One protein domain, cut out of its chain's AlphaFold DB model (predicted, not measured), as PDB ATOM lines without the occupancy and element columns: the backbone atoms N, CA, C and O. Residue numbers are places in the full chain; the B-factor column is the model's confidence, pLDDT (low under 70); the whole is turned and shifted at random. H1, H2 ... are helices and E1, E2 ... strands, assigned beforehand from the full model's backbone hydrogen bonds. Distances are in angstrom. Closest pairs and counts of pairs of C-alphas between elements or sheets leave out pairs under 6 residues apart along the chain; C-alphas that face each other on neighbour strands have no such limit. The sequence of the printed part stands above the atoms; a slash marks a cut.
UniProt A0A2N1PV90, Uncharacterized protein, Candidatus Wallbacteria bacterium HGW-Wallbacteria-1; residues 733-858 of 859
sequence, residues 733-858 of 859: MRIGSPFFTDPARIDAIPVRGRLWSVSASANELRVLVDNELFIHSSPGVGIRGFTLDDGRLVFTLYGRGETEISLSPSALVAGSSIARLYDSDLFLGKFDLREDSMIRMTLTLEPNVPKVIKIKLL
ATOM      1  N   MET A 733     217.967 -34.135 -42.130       91.50
ATOM      2  CA  MET A 733     218.505 -34.367 -40.793       91.50
ATOM      3  C   MET A 733     217.403 -34.818 -39.825       91.50
ATOM      4  O   MET A 733     216.248 -34.379 -39.884       91.50
ATOM      5  N   ARG A 734     217.786 -35.695 -38.899       92.56
ATOM      6  CA  ARG A 734     216.973 -36.201 -37.796       92.56
ATOM      7  C   ARG A 734     217.629 -35.784 -36.488       92.56
ATOM      8  O   ARG A 734     218.837 -35.947 -36.328       92.56
ATOM      9  N   ILE A 735     216.842 -35.259 -35.557       94.62
ATOM     10  CA  ILE A 735     217.345 -34.811 -34.257       94.62
ATOM     11  C   ILE A 735     216.395 -35.273 -33.160       94.62
ATOM     12  O   ILE A 735     215.190 -35.041 -33.259       94.62
ATOM     13  N   GLY A 736     216.931 -35.899 -32.119       92.12
ATOM     14  CA  GLY A 736     216.177 -36.331 -30.946       92.12
ATOM     15  C   GLY A 736     215.101 -37.385 -31.223       92.12
ATOM     16  O   GLY A 736     214.848 -37.812 -32.358       92.12
ATOM     17  N   SER A 737     214.446 -37.799 -30.142       89.75
ATOM     18  CA  SER A 737     213.345 -38.758 -30.155       89.75
ATOM     19  C   SER A 737     212.488 -38.572 -28.891       89.75
ATOM     20  O   SER A 737     213.048 -38.403 -27.810       89.75
ATOM     21  N   PRO A 738     211.149 -38.631 -28.958       85.62
ATOM     22  CA  PRO A 738     210.300 -38.554 -27.769       85.62
ATOM     23  C   PRO A 738     210.359 -39.834 -26.922       85.62
ATOM     24  O   PRO A 738     209.834 -39.873 -25.815       85.62
ATOM     25  N   PHE A 739     211.000 -40.891 -27.431       89.81
ATOM     26  CA  PHE A 739     211.177 -42.159 -26.726       89.81
ATOM     27  C   PHE A 739     212.350 -42.143 -25.730       89.81
ATOM     28  O   PHE A 739     212.496 -43.086 -24.953       89.81
ATOM     29  N   PHE A 740     213.165 -41.078 -25.700       89.50
ATOM     30  CA  PHE A 740     214.176 -40.902 -24.657       89.50
ATOM     31  C   PHE A 740     213.496 -40.663 -23.307       89.50
ATOM     32  O   PHE A 740     213.083 -39.553 -23.004       89.50
ATOM     33  N   THR A 741     213.388 -41.700 -22.480       83.69
ATOM     34  CA  THR A 741     212.884 -41.585 -21.101       83.69
ATOM     35  C   THR A 741     213.952 -41.048 -20.152       83.69
ATOM     36  O   THR A 741     213.690 -40.170 -19.333       83.69
ATOM     37  N   ASP A 742     215.170 -41.558 -20.305       82.62
ATOM     38  CA  ASP A 742     216.341 -41.199 -19.516       82.62
ATOM     39  C   ASP A 742     217.157 -40.137 -20.273       82.62
ATOM     40  O   ASP A 742     217.161 -40.149 -21.510       82.62
ATOM     41  N   PRO A 743     217.851 -39.212 -19.581       87.69
ATOM     42  CA  PRO A 743     218.706 -38.249 -20.255       87.69
ATOM     43  C   PRO A 743     219.793 -38.955 -21.069       87.69
ATOM     44  O   PRO A 743     220.506 -39.819 -20.561       87.69
ATOM     45  N   ALA A 744     219.944 -38.547 -22.322       90.81
ATOM     46  CA  ALA A 744     220.991 -38.986 -23.227       90.81
ATOM     47  C   ALA A 744     221.642 -37.762 -23.864       90.81
ATOM     48  O   ALA A 744     220.974 -36.755 -24.111       90.81
ATOM     49  N   ARG A 745     222.951 -37.831 -24.116       92.31
ATOM     50  CA  ARG A 745     223.702 -36.705 -24.666       92.31
ATOM     51  C   ARG A 745     224.853 -37.163 -25.546       92.31
ATOM     52  O   ARG A 745     225.558 -38.111 -25.218       92.31
ATOM     53  N   ILE A 746     225.064 -36.423 -26.625       93.31
ATOM     54  CA  ILE A 746     226.285 -36.436 -27.428       93.31
ATOM     55  C   ILE A 746     226.867 -35.030 -27.460       93.31
ATOM     56  O   ILE A 746     226.129 -34.042 -27.444       93.31
ATOM     57  N   ASP A 747     228.193 -34.948 -27.506       91.00
ATOM     58  CA  ASP A 747     228.913 -33.687 -27.428       91.00
ATOM     59  C   ASP A 747     229.891 -33.498 -28.573       91.00
ATOM     60  O   ASP A 747     230.652 -34.409 -28.899       91.00
ATOM     61  N   ALA A 748     229.898 -32.278 -29.113       89.62
ATOM     62  CA  ALA A 748     230.865 -31.816 -30.100       89.62
ATOM     63  C   ALA A 748     231.020 -32.764 -31.306       89.62
ATOM     64  O   ALA A 748     232.132 -33.038 -31.759       89.62
ATOM     65  N   ILE A 749     229.899 -33.254 -31.840       93.00
ATOM     66  CA  ILE A 749     229.886 -34.062 -33.059       93.00
ATOM     67  C   ILE A 749     230.098 -33.137 -34.267       93.00
ATOM     68  O   ILE A 749     229.309 -32.206 -34.450       93.00
ATOM     69  N   PRO A 750     231.124 -33.367 -35.106       90.50
ATOM     70  CA  PRO A 750     231.326 -32.599 -36.324       90.50
ATOM     71  C   PRO A 750     230.206 -32.893 -37.328       90.50
ATOM     72  O   PRO A 750     230.016 -34.033 -37.756       90.50
ATOM     73  N   VAL A 751     229.474 -31.851 -37.717       90.44
ATOM     74  CA  VAL A 751     228.453 -31.881 -38.771       90.44
ATOM     75  C   VAL A 751     228.586 -30.619 -39.614       90.44
ATOM     76  O   VAL A 751     228.490 -29.503 -39.103       90.44
ATOM     77  N   ARG A 752     228.826 -30.796 -40.917       88.12
ATOM     78  CA  ARG A 752     228.992 -29.728 -41.921       88.12
ATOM     79  C   ARG A 752     229.924 -28.595 -41.452       88.12
ATOM     80  O   ARG A 752     229.605 -27.418 -41.586       88.12
ATOM     81  N   GLY A 753     231.068 -28.971 -40.872       85.25
ATOM     82  CA  GLY A 753     232.108 -28.044 -40.401       85.25
ATOM     83  C   GLY A 753     231.841 -27.386 -39.043       85.25
ATOM     84  O   GLY A 753     232.600 -26.507 -38.644       85.25
ATOM     85  N   ARG A 754     230.784 -27.788 -38.332       88.94
ATOM     86  CA  ARG A 754     230.373 -27.204 -37.045       88.94
ATOM     87  C   ARG A 754     230.202 -28.274 -35.981       88.94
ATOM     88  O   ARG A 754     229.997 -29.441 -36.310       88.94
ATOM     89  N   LEU A 755     230.272 -27.889 -34.713       91.38
ATOM     90  CA  LEU A 755     230.187 -28.818 -33.589       91.38
ATOM     91  C   LEU A 755     228.776 -28.842 -33.013       91.38
ATOM     92  O   LEU A 755     228.287 -27.838 -32.502       91.38
ATOM     93  N   TRP A 756     228.137 -30.006 -33.065       93.31
ATOM     94  CA  TRP A 756     226.784 -30.208 -32.564       93.31
ATOM     95  C   TRP A 756     226.813 -30.990 -31.254       93.31
ATOM     96  O   TRP A 756     227.386 -32.077 -31.179       93.31
ATOM     97  N   SER A 757     226.156 -30.452 -30.230       94.88
ATOM     98  CA  SER A 757     225.825 -31.191 -29.010       94.88
ATOM     99  C   SER A 757     224.315 -31.335 -28.919       94.88
ATOM    100  O   SER A 757     223.589 -30.350 -29.045       94.88
ATOM    101  N   VAL A 758     223.835 -32.550 -28.678       95.81
ATOM    102  CA  VAL A 758     222.405 -32.838 -28.530       95.81
ATOM    103  C   VAL A 758     222.200 -33.558 -27.216       95.81
ATOM    104  O   VAL A 758     222.864 -34.559 -26.961       95.81
ATOM    105  N   SER A 759     221.275 -33.067 -26.397       94.94
ATOM    106  CA  SER A 759     220.762 -33.782 -25.235       94.94
ATOM    107  C   SER A 759     219.255 -33.960 -25.346       94.94
ATOM    108  O   SER A 759     218.545 -32.996 -25.623       94.94
ATOM    109  N   ALA A 760     218.773 -35.175 -25.114       93.50
ATOM    110  CA  ALA A 760     217.357 -35.519 -25.151       93.50
ATOM    111  C   ALA A 760     216.965 -36.297 -23.889       93.50
ATOM    112  O   ALA A 760     217.754 -37.073 -23.356       93.50
ATOM    113  N   SER A 761     215.753 -36.070 -23.402       91.50
ATOM    114  CA  SER A 761     215.129 -36.765 -22.274       91.50
ATOM    115  C   SER A 761     213.610 -36.662 -22.401       91.50
ATOM    116  O   SER A 761     213.116 -35.964 -23.288       91.50
ATOM    117  N   ALA A 762     212.865 -37.248 -21.460       88.62
ATOM    118  CA  ALA A 762     211.409 -37.138 -21.462       88.62
ATOM    119  C   ALA A 762     210.946 -35.674 -21.366       88.62
ATOM    120  O   ALA A 762     209.915 -35.305 -21.915       88.62
ATOM    121  N   ASN A 763     211.728 -34.820 -20.697       90.00
ATOM    122  CA  ASN A 763     211.327 -33.458 -20.344       90.00
ATOM    123  C   ASN A 763     211.930 -32.378 -21.246       90.00
ATOM    124  O   ASN A 763     211.469 -31.235 -21.210       90.00
ATOM    125  N   GLU A 764     212.968 -32.705 -22.017       92.00
ATOM    126  CA  GLU A 764     213.726 -31.707 -22.771       92.00
ATOM    127  C   GLU A 764     214.405 -32.310 -24.005       92.00
ATOM    128  O   GLU A 764     215.025 -33.372 -23.919       92.00
ATOM    129  N   LEU A 765     214.357 -31.588 -25.129       94.00
ATOM    130  CA  LEU A 765     215.346 -31.689 -26.206       94.00
ATOM    131  C   LEU A 765     216.145 -30.391 -26.232       94.00
ATOM    132  O   LEU A 765     215.571 -29.309 -26.324       94.00
ATOM    133  N   ARG A 766     217.471 -30.485 -26.231       95.25
ATOM    134  CA  ARG A 766     218.361 -29.332 -26.343       95.25
ATOM    135  C   ARG A 766     219.454 -29.605 -27.361       95.25
ATOM    136  O   ARG A 766     220.156 -30.609 -27.283       95.25
ATOM    137  N   VAL A 767     219.612 -28.682 -28.300       95.31
ATOM    138  CA  VAL A 767     220.594 -28.742 -29.382       95.31
ATOM    139  C   VAL A 767     221.450 -27.492 -29.319       95.31
ATOM    140  O   VAL A 767     220.932 -26.374 -29.383       95.31
ATOM    141  N   LEU A 768     222.758 -27.683 -29.200       93.38
ATOM    142  CA  LEU A 768     223.760 -26.634 -29.279       93.38
ATOM    143  C   LEU A 768     224.542 -26.788 -30.584       93.38
ATOM    144  O   LEU A 768     224.947 -27.900 -30.921       93.38
ATOM    145  N   VAL A 769     224.799 -25.679 -31.270       90.31
ATOM    146  CA  VAL A 769     225.709 -25.615 -32.419       90.31
ATOM    147  C   VAL A 769     226.813 -24.625 -32.075       90.31
ATOM    148  O   VAL A 769     226.530 -23.476 -31.751       90.31
ATOM    149  N   ASP A 770     228.063 -25.081 -32.070       89.88
ATOM    150  CA  ASP A 770     229.240 -24.338 -31.597       89.88
ATOM    151  C   ASP A 770     229.046 -23.726 -30.197       89.88
ATOM    152  O   ASP A 770     229.437 -22.594 -29.918       89.88
ATOM    153  N   ASN A 771     228.434 -24.503 -29.295       89.25
ATOM    154  CA  ASN A 771     228.042 -24.116 -27.930       89.25
ATOM    155  C   ASN A 771     226.950 -23.036 -27.829       89.25
ATOM    156  O   ASN A 771     226.590 -22.640 -26.717       89.25
ATOM    157  N   GLU A 772     226.371 -22.597 -28.943       88.00
ATOM    158  CA  GLU A 772     225.213 -21.707 -28.947       88.00
ATOM    159  C   GLU A 772     223.917 -22.512 -28.993       88.00
ATOM    160  O   GLU A 772     223.791 -23.475 -29.747       88.00
ATOM    161  N   LEU A 773     222.933 -22.125 -28.176       87.31
ATOM    162  CA  LEU A 773     221.631 -22.784 -28.174       87.31
ATOM    163  C   LEU A 773     220.942 -22.577 -29.519       87.31
ATOM    164  O   LEU A 773     220.676 -21.442 -29.900       87.31
ATOM    165  N   PHE A 774     220.626 -23.679 -30.196       87.38
ATOM    166  CA  PHE A 774     219.950 -23.672 -31.484       87.38
ATOM    167  C   PHE A 774     218.489 -24.120 -31.363       87.38
ATOM    168  O   PHE A 774     217.595 -23.399 -31.804       87.38
ATOM    169  N   ILE A 775     218.240 -25.271 -30.732       89.81
ATOM    170  CA  ILE A 775     216.891 -25.809 -30.498       89.81
ATOM    171  C   ILE A 775     216.737 -26.110 -29.013       89.81
ATOM    172  O   ILE A 775     217.632 -26.688 -28.397       89.81
ATOM    173  N   HIS A 776     215.593 -25.746 -28.451       91.38
ATOM    174  CA  HIS A 776     215.148 -26.198 -27.141       91.38
ATOM    175  C   HIS A 776     213.680 -26.602 -27.232       91.38
ATOM    176  O   HIS A 776     212.895 -25.844 -27.794       91.38
ATOM    177  N   SER A 777     213.289 -27.744 -26.675       89.31
ATOM    178  CA  SER A 777     211.883 -28.095 -26.493       89.31
ATOM    179  C   SER A 777     211.607 -28.605 -25.090       89.31
ATOM    180  O   SER A 777     212.480 -29.216 -24.478       89.31
ATOM    181  N   SER A 778     210.380 -28.400 -24.615       87.12
ATOM    182  CA  SER A 778     209.844 -29.061 -23.428       87.12
ATOM    183  C   SER A 778     208.381 -29.465 -23.675       87.12
ATOM    184  O   SER A 778     207.582 -28.580 -24.004       87.12
ATOM    185  N   PRO A 779     208.017 -30.760 -23.562       86.56
ATOM    186  CA  PRO A 779     208.878 -31.915 -23.287       86.56
ATOM    187  C   PRO A 779     209.862 -32.226 -24.433       86.56
ATOM    188  O   PRO A 779     209.979 -31.476 -25.409       86.56
ATOM    189  N   GLY A 780     210.615 -33.320 -24.301       86.62
ATOM    190  CA  GLY A 780     211.487 -33.804 -25.368       86.62
ATOM    191  C   GLY A 780     210.692 -34.217 -26.605       86.62
ATOM    192  O   GLY A 780     209.645 -34.857 -26.509       86.62
ATOM    193  N   VAL A 781     211.200 -33.853 -27.779       88.62
ATOM    194  CA  VAL A 781     210.588 -34.173 -29.076       88.62
ATOM    195  C   VAL A 781     211.577 -34.867 -29.992       88.62
ATOM    196  O   VAL A 781     212.787 -34.864 -29.756       88.62
ATOM    197  N   GLY A 782     211.063 -35.421 -31.081       89.94
ATOM    198  CA  GLY A 782     211.877 -35.734 -32.238       89.94
ATOM    199  C   GLY A 782     211.565 -34.811 -33.414       89.94
ATOM    200  O   GLY A 782     210.436 -34.368 -33.635       89.94
ATOM    201  N   ILE A 783     212.610 -34.517 -34.175       90.69
ATOM    202  CA  ILE A 783     212.595 -33.670 -35.363       90.69
ATOM    203  C   ILE A 783     213.033 -34.530 -36.543       90.69
ATOM    204  O   ILE A 783     214.066 -35.199 -36.475       90.69
ATOM    205  N   ARG A 784     212.246 -34.546 -37.616       90.44
ATOM    206  CA  ARG A 784     212.491 -35.320 -38.846       90.44
ATOM    207  C   ARG A 784     212.435 -34.413 -40.061       90.44
ATOM    208  O   ARG A 784     211.858 -33.331 -39.987       90.44
ATOM    209  N   GLY A 785     213.016 -34.833 -41.181       86.12
ATOM    210  CA  GLY A 785     212.939 -34.042 -42.408       86.12
ATOM    211  C   GLY A 785     213.605 -32.666 -42.293       86.12
ATOM    212  O   GLY A 785     213.223 -31.760 -43.033       86.12
ATOM    213  N   PHE A 786     214.522 -32.472 -41.335       88.06
ATOM    214  CA  PHE A 786     215.109 -31.164 -41.066       88.06
ATOM    215  C   PHE A 786     216.023 -30.763 -42.224       88.06
ATOM    216  O   PHE A 786     217.012 -31.437 -42.515       88.06
ATOM    217  N   THR A 787     215.697 -29.647 -42.864       83.62
ATOM    218  CA  THR A 787     216.450 -29.041 -43.968       83.62
ATOM    219  C   THR A 787     216.530 -27.535 -43.770       83.62
ATOM    220  O   THR A 787     215.605 -26.914 -43.237       83.62
ATOM    221  N   LEU A 788     217.656 -26.956 -44.180       73.38
ATOM    222  CA  LEU A 788     217.914 -25.525 -44.124       73.38
ATOM    223  C   LEU A 788     218.505 -25.091 -45.466       73.38
ATOM    224  O   LEU A 788     219.716 -25.189 -45.656       73.38
ATOM    225  N   ASP A 789     217.651 -24.582 -46.350       67.94
ATOM    226  CA  ASP A 789     218.023 -24.173 -47.707       67.94
ATOM    227  C   ASP A 789     217.534 -22.746 -47.971       67.94
ATOM    228  O   ASP A 789     216.361 -22.450 -47.761       67.94
ATOM    229  N   ASP A 790     218.413 -21.840 -48.412       64.12
ATOM    230  CA  ASP A 790     218.072 -20.455 -48.793       64.12
ATOM    231  C   ASP A 790     217.227 -19.682 -47.756       64.12
ATOM    232  O   ASP A 790     216.295 -18.945 -48.080       64.12
ATOM    233  N   GLY A 791     217.531 -19.870 -46.467       64.25
ATOM    234  CA  GLY A 791     216.776 -19.260 -45.366       64.25
ATOM    235  C   GLY A 791     215.411 -19.909 -45.115       64.25
ATOM    236  O   GLY A 791     214.668 -19.455 -44.252       64.25
ATOM    237  N   ARG A 792     215.060 -20.988 -45.811       72.12
ATOM    238  CA  ARG A 792     213.874 -21.796 -45.545       72.12
ATOM    239  C   ARG A 792     214.244 -22.965 -44.639       72.12
ATOM    240  O   ARG A 792     215.053 -23.816 -44.993       72.12
ATOM    241  N   LEU A 793     213.609 -23.008 -43.478       79.06
ATOM    242  CA  LEU A 793     213.720 -24.094 -42.517       79.06
ATOM    243  C   LEU A 793     212.478 -24.985 -42.638       79.06
ATOM    244  O   LEU A 793     211.354 -24.516 -42.437       79.06
ATOM    245  N   VAL A 794     212.668 -26.260 -42.977       82.12
ATOM    246  CA  VAL A 794     211.583 -27.252 -43.069       82.12
ATOM    247  C   VAL A 794     211.914 -28.414 -42.158       82.12
ATOM    248  O   VAL A 794     213.033 -28.909 -42.185       82.12
ATOM    249  N   PHE A 795     210.951 -28.840 -41.350       86.25
ATOM    250  CA  PHE A 795     211.069 -30.029 -40.512       86.25
ATOM    251  C   PHE A 795     209.684 -30.530 -40.114       86.25
ATOM    252  O   PHE A 795     208.690 -29.809 -40.201       86.25
ATOM    253  N   THR A 796     209.636 -31.766 -39.649       85.31
ATOM    254  CA  THR A 796     208.478 -32.395 -39.033       85.31
ATOM    255  C   THR A 796     208.762 -32.604 -37.554       85.31
ATOM    256  O   THR A 796     209.806 -33.152 -37.203       85.31
ATOM    257  N   LEU A 797     207.845 -32.169 -36.695       83.12
ATOM    258  CA  LEU A 797     207.879 -32.449 -35.262       83.12
ATOM    259  C   LEU A 797     206.978 -33.626 -34.932       83.12
ATOM    260  O   LEU A 797     205.870 -33.712 -35.458       83.12
ATOM    261  N   TYR A 798     207.450 -34.471 -34.022       80.31
ATOM    262  CA  TYR A 798     206.657 -35.518 -33.397       80.31
ATOM    263  C   TYR A 798     207.043 -35.635 -31.915       80.31
ATOM    264  O   TYR A 798     208.213 -35.492 -31.544       80.31
ATOM    265  N   GLY A 799     206.054 -35.826 -31.049       75.94
ATOM    266  CA  GLY A 799     206.214 -35.731 -29.600       75.94
ATOM    267  C   GLY A 799     204.915 -36.041 -28.863       75.94
ATOM    268  O   GLY A 799     203.953 -36.482 -29.480       75.94
ATOM    269  N   ARG A 800     204.894 -35.823 -27.544       70.19
ATOM    270  CA  ARG A 800     203.741 -36.133 -26.685       70.19
ATOM    271  C   ARG A 800     203.292 -34.903 -25.903       70.19
ATOM    272  O   ARG A 800     204.122 -34.224 -25.304       70.19
ATOM    273  N   GLY A 801     201.980 -34.680 -25.846       69.25
ATOM    274  CA  GLY A 801     201.360 -33.644 -25.018       69.25
ATOM    275  C   GLY A 801     201.679 -32.206 -25.441       69.25
ATOM    276  O   GLY A 801     202.160 -31.941 -26.545       69.25
ATOM    277  N   GLU A 802     201.395 -31.254 -24.544       73.69
ATOM    278  CA  GLU A 802     201.692 -29.841 -24.791       73.69
ATOM    279  C   GLU A 802     203.199 -29.623 -24.935       73.69
ATOM    280  O   GLU A 802     203.953 -29.855 -23.993       73.69
ATOM    281  N   THR A 803     203.627 -29.137 -26.099       75.69
ATOM    282  CA  THR A 803     205.046 -28.941 -26.412       75.69
ATOM    283  C   THR A 803     205.339 -27.489 -26.724       75.69
ATOM    284  O   THR A 803     204.749 -26.918 -27.638       75.69
ATOM    285  N   GLU A 804     206.303 -26.906 -26.018       81.25
ATOM    286  CA  GLU A 804     206.936 -25.650 -26.408       81.25
ATOM    287  C   GLU A 804     208.276 -25.943 -27.082       81.25
ATOM    288  O   GLU A 804     209.120 -26.622 -26.503       81.25
ATOM    289  N   ILE A 805     208.498 -25.417 -28.286       82.94
ATOM    290  CA  ILE A 805     209.796 -25.449 -28.970       82.94
ATOM    291  C   ILE A 805     210.272 -24.029 -29.262       82.94
ATOM    292  O   ILE A 805     209.518 -23.197 -29.757       82.94
ATOM    293  N   SER A 806     211.537 -23.766 -28.957       82.94
ATOM    294  CA  SER A 806     212.260 -22.528 -29.221       82.94
ATOM    295  C   SER A 806     213.380 -22.788 -30.225       82.94
ATOM    296  O   SER A 806     214.244 -23.634 -29.993       82.94
ATOM    297  N   LEU A 807     213.390 -22.034 -31.323       82.19
ATOM    298  CA  LEU A 807     214.438 -22.068 -32.346       82.19
ATOM    299  C   LEU A 807     215.213 -20.752 -32.338       82.19
ATOM    300  O   LEU A 807     214.595 -19.689 -32.345       82.19
ATOM    301  N   SER A 808     216.545 -20.821 -32.378       80.31
ATOM    302  CA  SER A 808     217.445 -19.657 -32.435       80.31
ATOM    303  C   SER A 808     218.353 -19.729 -33.674       80.31
ATOM    304  O   SER A 808     219.512 -20.133 -33.574       80.31
ATOM    305  N   PRO A 809     217.868 -19.343 -34.871       65.75
ATOM    306  CA  PRO A 809     218.588 -19.508 -36.136       65.75
ATOM    307  C   PRO A 809     219.863 -18.669 -36.257       65.75
ATOM    308  O   PRO A 809     220.660 -18.923 -37.155       65.75
ATOM    309  N   SER A 810     220.088 -17.693 -35.366       64.44
ATOM    310  CA  SER A 810     221.363 -16.965 -35.283       64.44
ATOM    311  C   SER A 810     222.541 -17.919 -35.103       64.44
ATOM    312  O   SER A 810     223.593 -17.696 -35.688       64.44
ATOM    313  N   ALA A 811     222.323 -19.037 -34.406       57.28
ATOM    314  CA  ALA A 811     223.325 -20.076 -34.248       57.28
ATOM    315  C   ALA A 811     223.710 -20.744 -35.578       57.28
ATOM    316  O   ALA A 811     224.689 -21.467 -35.579       57.28
ATOM    317  N   LEU A 812     222.999 -20.545 -36.701       60.41
ATOM    318  CA  LEU A 812     223.294 -21.128 -38.023       60.41
ATOM    319  C   LEU A 812     223.972 -20.162 -39.013       60.41
ATOM    320  O   LEU A 812     224.510 -20.616 -40.022       60.41
ATOM    321  N   VAL A 813     223.980 -18.856 -38.730       55.81
ATOM    322  CA  VAL A 813     224.503 -17.820 -39.635       55.81
ATOM    323  C   VAL A 813     225.906 -17.412 -39.186       55.81
ATOM    324  O   VAL A 813     226.101 -16.943 -38.068       55.81
ATOM    325  N   ALA A 814     226.909 -17.584 -40.052       38.28
ATOM    326  CA  ALA A 814     228.289 -17.222 -39.739       38.28
ATOM    327  C   ALA A 814     228.414 -15.724 -39.386       38.28
ATOM    328  O   ALA A 814     228.026 -14.861 -40.172       38.28
ATOM    329  N   GLY A 815     228.998 -15.416 -38.221       39.50
ATOM    330  CA  GLY A 815     229.418 -14.059 -37.852       39.50
ATOM    331  C   GLY A 815     228.510 -13.268 -36.901       39.50
ATOM    332  O   GLY A 815     228.807 -12.099 -36.654       39.50
ATOM    333  N   SER A 816     227.450 -13.839 -36.323       31.20
ATOM    334  CA  SER A 816     226.674 -13.135 -35.290       31.20
ATOM    335  C   SER A 816     227.239 -13.366 -33.890       31.20
ATOM    336  O   SER A 816     227.001 -14.394 -33.270       31.20
ATOM    337  N   SER A 817     227.951 -12.369 -33.363       26.58
ATOM    338  CA  SER A 817     228.213 -12.244 -31.929       26.58
ATOM    339  C   SER A 817     226.891 -12.191 -31.156       26.58
ATOM    340  O   SER A 817     226.045 -11.340 -31.443       26.58
ATOM    341  N   ILE A 818     226.740 -13.083 -30.176       28.50
ATOM    342  CA  ILE A 818     225.584 -13.223 -29.281       28.50
ATOM    343  C   ILE A 818     225.078 -11.860 -28.782       28.50
ATOM    344  O   ILE A 818     225.755 -11.166 -28.022       28.50
ATOM    345  N   ALA A 819     223.828 -11.542 -29.112       23.31
ATOM    346  CA  ALA A 819     222.993 -10.641 -28.331       23.31
ATOM    347  C   ALA A 819     221.728 -11.410 -27.930       23.31
ATOM    348  O   ALA A 819     220.923 -11.784 -28.779       23.31
ATOM    349  N   ARG A 820     221.564 -11.668 -26.624       33.66
ATOM    350  CA  ARG A 820     220.294 -12.141 -26.053       33.66
ATOM    351  C   ARG A 820     219.206 -11.125 -26.398       33.66
ATOM    352  O   ARG A 820     219.319  -9.975 -25.976       33.66
ATOM    353  N   LEU A 821     218.154 -11.548 -27.091       26.25
ATOM    354  CA  LEU A 821     216.954 -10.740 -27.301       26.25
ATOM    355  C   LEU A 821     215.696 -11.568 -27.027       26.25
ATOM    356  O   LEU A 821     215.603 -12.734 -27.402       26.25
ATOM    357  N   TYR A 822     214.786 -10.931 -26.292       29.75
ATOM    358  CA  TYR A 822     213.534 -11.457 -25.758       29.75
ATOM    359  C   TYR A 822     212.399 -11.464 -26.790       29.75
ATOM    360  O   TYR A 822     212.333 -10.589 -27.649       29.75
ATOM    361  N   ASP A 823     211.510 -12.444 -26.594       31.53
ATOM    362  CA  ASP A 823     210.100 -12.575 -26.987       31.53
ATOM    363  C   ASP A 823     209.623 -11.905 -28.279       31.53
ATOM    364  O   ASP A 823     209.205 -10.748 -28.318       31.53
ATOM    365  N   SER A 824     209.480 -12.745 -29.301       33.12
ATOM    366  CA  SER A 824     208.306 -12.699 -30.165       33.12
ATOM    367  C   SER A 824     207.637 -14.073 -30.126       33.12
ATOM    368  O   SER A 824     208.076 -14.991 -30.819       33.12
ATOM    369  N   ASP A 825     206.605 -14.230 -29.294       35.47
ATOM    370  CA  ASP A 825     205.754 -15.422 -29.307       35.47
ATOM    371  C   ASP A 825     205.013 -15.476 -30.648       35.47
ATOM    372  O   ASP A 825     204.093 -14.695 -30.907       35.47
ATOM    373  N   LEU A 826     205.426 -16.385 -31.532       40.06
ATOM    374  CA  LEU A 826     204.702 -16.659 -32.764       40.06
ATOM    375  C   LEU A 826     203.668 -17.752 -32.469       40.06
ATOM    376  O   LEU A 826     203.945 -18.944 -32.561       40.06
ATOM    377  N   PHE A 827     202.456 -17.349 -32.091       35.34
ATOM    378  CA  PHE A 827     201.363 -18.297 -31.881       35.34
ATOM    379  C   PHE A 827     200.901 -18.874 -33.229       35.34
ATOM    380  O   PHE A 827     200.224 -18.195 -33.999       35.34
ATOM    381  N   LEU A 828     201.268 -20.126 -33.521       43.19
ATOM    382  CA  LEU A 828     200.928 -20.803 -34.782       43.19
ATOM    383  C   LEU A 828     199.575 -21.541 -34.771       43.19
ATOM    384  O   LEU A 828     199.222 -22.158 -35.769       43.19
ATOM    385  N   GLY A 829     198.769 -21.410 -33.714       38.62
ATOM    386  CA  GLY A 829     197.443 -22.033 -33.617       38.62
ATOM    387  C   GLY A 829     197.399 -23.233 -32.668       38.62
ATOM    388  O   GLY A 829     198.427 -23.705 -32.192       38.62
ATOM    389  N   LYS A 830     196.182 -23.693 -32.353       36.06
ATOM    390  CA  LYS A 830     195.934 -24.926 -31.590       36.06
ATOM    391  C   LYS A 830     195.917 -26.111 -32.554       36.06
ATOM    392  O   LYS A 830     195.144 -26.078 -33.509       36.06
ATOM    393  N   PHE A 831     196.728 -27.127 -32.284       42.12
ATOM    394  CA  PHE A 831     196.748 -28.389 -33.020       42.12
ATOM    395  C   PHE A 831     196.702 -29.527 -32.015       42.12
ATOM    396  O   PHE A 831     197.605 -29.606 -31.184       42.12
ATOM    397  N   ASP A 832     195.668 -30.353 -32.138       39.38
ATOM    398  CA  ASP A 832     195.451 -31.549 -31.330       39.38
ATOM    399  C   ASP A 832     196.408 -32.649 -31.826       39.38
ATOM    400  O   ASP A 832     196.334 -33.079 -32.982       39.38
ATOM    401  N   LEU A 833     197.403 -32.984 -31.009       40.91
ATOM    402  CA  LEU A 833     198.451 -33.970 -31.234       40.91
ATOM    403  C   LEU A 833     198.229 -35.220 -30.386       40.91
ATOM    404  O   LEU A 833     198.662 -35.334 -29.239       40.91
ATOM    405  N   ARG A 834     197.677 -36.235 -31.047       45.88
ATOM    406  CA  ARG A 834     197.702 -37.632 -30.592       45.88
ATOM    407  C   ARG A 834     199.137 -38.181 -30.581       45.88
ATOM    408  O   ARG A 834     199.985 -37.627 -31.281       45.88
ATOM    409  N   GLU A 835     199.394 -39.274 -29.850       42.06
ATOM    410  CA  GLU A 835     200.737 -39.829 -29.543       42.06
ATOM    411  C   GLU A 835     201.672 -40.075 -30.755       42.06
ATOM    412  O   GLU A 835     202.886 -40.109 -30.555       42.06
ATOM    413  N   ASP A 836     201.152 -40.111 -31.992       47.91
ATOM    414  CA  ASP A 836     201.915 -40.279 -33.247       47.91
ATOM    415  C   ASP A 836     201.723 -39.146 -34.278       47.91
ATOM    416  O   ASP A 836     202.031 -39.278 -35.468       47.91
ATOM    417  N   SER A 837     201.197 -38.000 -33.851       54.91
ATOM    418  CA  SER A 837     200.885 -36.899 -34.762       54.91
ATOM    419  C   SER A 837     202.149 -36.165 -35.214       54.91
ATOM    420  O   SER A 837     202.924 -35.642 -34.413       54.91
ATOM    421  N   MET A 838     202.335 -36.088 -36.531       66.44
ATOM    422  CA  MET A 838     203.445 -35.384 -37.170       66.44
ATOM    423  C   MET A 838     202.997 -34.022 -37.708       66.44
ATOM    424  O   MET A 838     202.162 -33.951 -38.610       66.44
ATOM    425  N   ILE A 839     203.602 -32.930 -37.228       70.31
ATOM    426  CA  ILE A 839     203.382 -31.592 -37.802       70.31
ATOM    427  C   ILE A 839     204.549 -31.228 -38.701       70.31
ATOM    428  O   ILE A 839     205.662 -31.015 -38.218       70.31
ATOM    429  N   ARG A 840     204.279 -31.050 -39.996       78.88
ATOM    430  CA  ARG A 840     205.237 -30.447 -40.925       78.88
ATOM    431  C   ARG A 840     205.205 -28.927 -40.811       78.88
ATOM    432  O   ARG A 840     204.181 -28.296 -41.061       78.88
ATOM    433  N   MET A 841     206.351 -28.335 -40.510       75.62
ATOM    434  CA  MET A 841     206.548 -26.894 -40.429       75.62
ATOM    435  C   MET A 841     207.406 -26.398 -41.591       75.62
ATOM    436  O   MET A 841     208.324 -27.069 -42.058       75.62
ATOM    437  N   THR A 842     207.088 -25.205 -42.086       77.50
ATOM    438  CA  THR A 842     207.904 -24.467 -43.053       77.50
ATOM    439  C   THR A 842     208.020 -23.033 -42.568       77.50
ATOM    440  O   THR A 842     207.018 -22.327 -42.478       77.50
ATOM    441  N   LEU A 843     209.242 -22.611 -42.264       71.00
ATOM    442  CA  LEU A 843     209.557 -21.275 -41.780       71.00
ATOM    443  C   LEU A 843     210.467 -20.586 -42.801       71.00
ATOM    444  O   LEU A 843     211.500 -21.134 -43.177       71.00
ATOM    445  N   THR A 844     210.097 -19.384 -43.235       69.94
ATOM    446  CA  THR A 844     210.948 -18.536 -44.083       69.94
ATOM    447  C   THR A 844     211.658 -17.518 -43.196       69.94
ATOM    448  O   THR A 844     211.018 -16.664 -42.579       69.94
ATOM    449  N   LEU A 845     212.979 -17.628 -43.101       65.31
ATOM    450  CA  LEU A 845     213.844 -16.746 -42.327       65.31
ATOM    451  C   LEU A 845     214.239 -15.548 -43.192       65.31
ATOM    452  O   LEU A 845     214.817 -15.693 -44.266       65.31
ATOM    453  N   GLU A 846     213.933 -14.348 -42.714       60.34
ATOM    454  CA  GLU A 846     214.399 -13.119 -43.353       60.34
ATOM    455  C   GLU A 846     215.869 -12.866 -42.978       60.34
ATOM    456  O   GLU A 846     216.221 -12.993 -41.798       60.34
ATOM    457  N   PRO A 847     216.733 -12.476 -43.933       54.22
ATOM    458  CA  PRO A 847     218.122 -12.139 -43.641       54.22
ATOM    459  C   PRO A 847     218.225 -11.012 -42.599       54.22
ATOM    460  O   PRO A 847     217.517 -10.012 -42.692       54.22
ATOM    461  N   ASN A 848     219.166 -11.136 -41.655       52.38
ATOM    462  CA  ASN A 848     219.555 -10.112 -40.667       52.38
ATOM    463  C   ASN A 848     218.602  -9.849 -39.483       52.38
ATOM    464  O   ASN A 848     218.784  -8.852 -38.783       52.38
ATOM    465  N   VAL A 849     217.642 -10.731 -39.196       50.19
ATOM    466  CA  VAL A 849     216.831 -10.631 -37.969       50.19
ATOM    467  C   VAL A 849     217.082 -11.854 -37.082       50.19
ATOM    468  O   VAL A 849     216.638 -12.949 -37.431       50.19
ATOM    469  N   PRO A 850     217.766 -11.710 -35.930       51.41
ATOM    470  CA  PRO A 850     217.787 -12.749 -34.909       51.41
ATOM    471  C   PRO A 850     216.356 -12.937 -34.399       51.41
ATOM    472  O   PRO A 850     215.782 -12.025 -33.806       51.41
ATOM    473  N   LYS A 851     215.756 -14.097 -34.670       62.78
ATOM    474  CA  LYS A 851     214.408 -14.445 -34.208       62.78
ATOM    475  C   LYS A 851     214.529 -15.622 -33.248       62.78
ATOM    476  O   LYS A 851     215.111 -16.635 -33.617       62.78
ATOM    477  N   VAL A 852     213.974 -15.503 -32.045       64.75
ATOM    478  CA  VAL A 852     213.616 -16.684 -31.254       64.75
ATOM    479  C   VAL A 852     212.199 -17.047 -31.667       64.75
ATOM    480  O   VAL A 852     211.281 -16.250 -31.483       64.75
ATOM    481  N   ILE A 853     212.029 -18.213 -32.282       68.31
ATOM    482  CA  ILE A 853     210.713 -18.693 -32.709       68.31
ATOM    483  C   ILE A 853     210.221 -19.658 -31.642       68.31
ATOM    484  O   ILE A 853     210.762 -20.755 -31.532       68.31
ATOM    485  N   LYS A 854     209.218 -19.235 -30.870       67.12
ATOM    486  CA  LYS A 854     208.497 -20.087 -29.922       67.12
ATOM    487  C   LYS A 854     207.245 -20.647 -30.575       67.12
ATOM    488  O   LYS A 854     206.448 -19.883 -31.112       67.12
ATOM    489  N   ILE A 855     207.071 -21.960 -30.512       69.19
ATOM    490  CA  ILE A 855     205.897 -22.657 -31.035       69.19
ATOM    491  C   ILE A 855     205.321 -23.490 -29.900       69.19
ATOM    492  O   ILE A 855     206.023 -24.336 -29.351       69.19
ATOM    493  N   LYS A 856     204.054 -23.242 -29.559       67.38
ATOM    494  CA  LYS A 856     203.307 -24.047 -28.595       67.38
ATOM    495  C   LYS A 856     202.339 -24.962 -29.338       67.38
ATOM    496  O   LYS A 856     201.443 -24.478 -30.024       67.38
ATOM    497  N   LEU A 857     202.525 -26.262 -29.185       64.94
ATOM    498  CA  LEU A 857     201.633 -27.303 -29.674       64.94
ATOM    499  C   LEU A 857     200.674 -27.662 -28.544       64.94
ATOM    500  O   LEU A 857     201.109 -27.893 -27.417       64.94
ATOM    501  N   LEU A 858     199.374 -27.607 -28.824       57.34
ATOM    502  CA  LEU A 858     198.326 -27.696 -27.813       57.34
ATOM    503  C   LEU A 858     197.476 -28.931 -28.054       57.34
ATOM    504  O   LEU A 858     196.461 -28.804 -28.733       57.34
TER     505      LEU A 858
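What this domain is: This is residues 733 to 858 of the 859 residues of an uncharacterized protein of Candidatus Wallbacteria bacterium HGW-Wallbacteria-1 (UniProt A0A2N1PV90). Two antiparallel sheets stand partly face to face as a sandwich: the wider holds six strands, with E4, E5, E8 and E10 over the four-stranded sheet, while E2 and E3 run on past E1. The chain steps between the sheets at E1 to E2, E5 to E6, E7 to E8 and E9 to E10; the small helix H1 sits near one end of the sandwich, and the long unnamed stretch 813 to 838 swings past the E10 edge to the other end. The printed part has 126 residues with ten named strands and one named helix, in the order E1 to E8, H1, E9, E10, and is mostly strand. It is compact, with a radius of gyration of the C-alphas of 14.1 A and spans of 40 by 31 by 25 A.

How they stand to each other: The larger sheet, twisted, runs E2 (744 to 751), E3 (754 to 760), E4 (765 to 769), E5 (772 to 778), E8 (803 to 807), E10 (853 to 857). E2 to E5 form a meander, each strand the antiparallel neighbour of the one before, in three hairpins; E2 bends by 70 degrees at residue 748. Within hydrogen-bond range are N 746 and O 758 (2.9 A) of E2 and E3, N 759 and O 766 (2.8 A) of E3 and E4, N 767 and O 775 (2.8 A) of E4 and E5, N 806 and O 776 (2.7 A) of E8 and E5, and N 855 and O 805 (2.8 A) of E10 and E8. H1 (809 to 812) is on this sheet at a height of 5.0 A; its closest C-alphas to E5 are those of Ala 811 and Phe 774, 5.7 A apart. H1 is too short for an O i to N i+4 pair; its one O i to N i+3 pair is within range. The other sheet runs E1 (733 to 735), E6 (782 to 789), E7 (792 to 798), E9 (839 to 844); E6 and E7 are a hairpin. Here N 735 and O 783 (2.9 A), N 796 and O 784 (2.7 A) and N 841 and O 795 (2.8 A) are within hydrogen-bond range. E5 and E7 are apart.

Where its parts are: E1 begins at C-alpha 733 (218.505, -34.367, -40.793), and E10 ends at C-alpha 857 (201.633, -27.303, -29.674). E6 is 20.3 A long, E7 19.7 A, E3 19.5 A, E2 18.6 A, E5 17.9 A and E9 16.3 A.

The domain as a whole: The C-alphas farthest apart, those of Gly 815 and Arg 834, are 40.2 A apart. The printed part has no cut. H1 to E9 is a long link. Mean pLDDT of the printed part is 72.4; residues 809 to 838 and 844 to 858 are among those under 70.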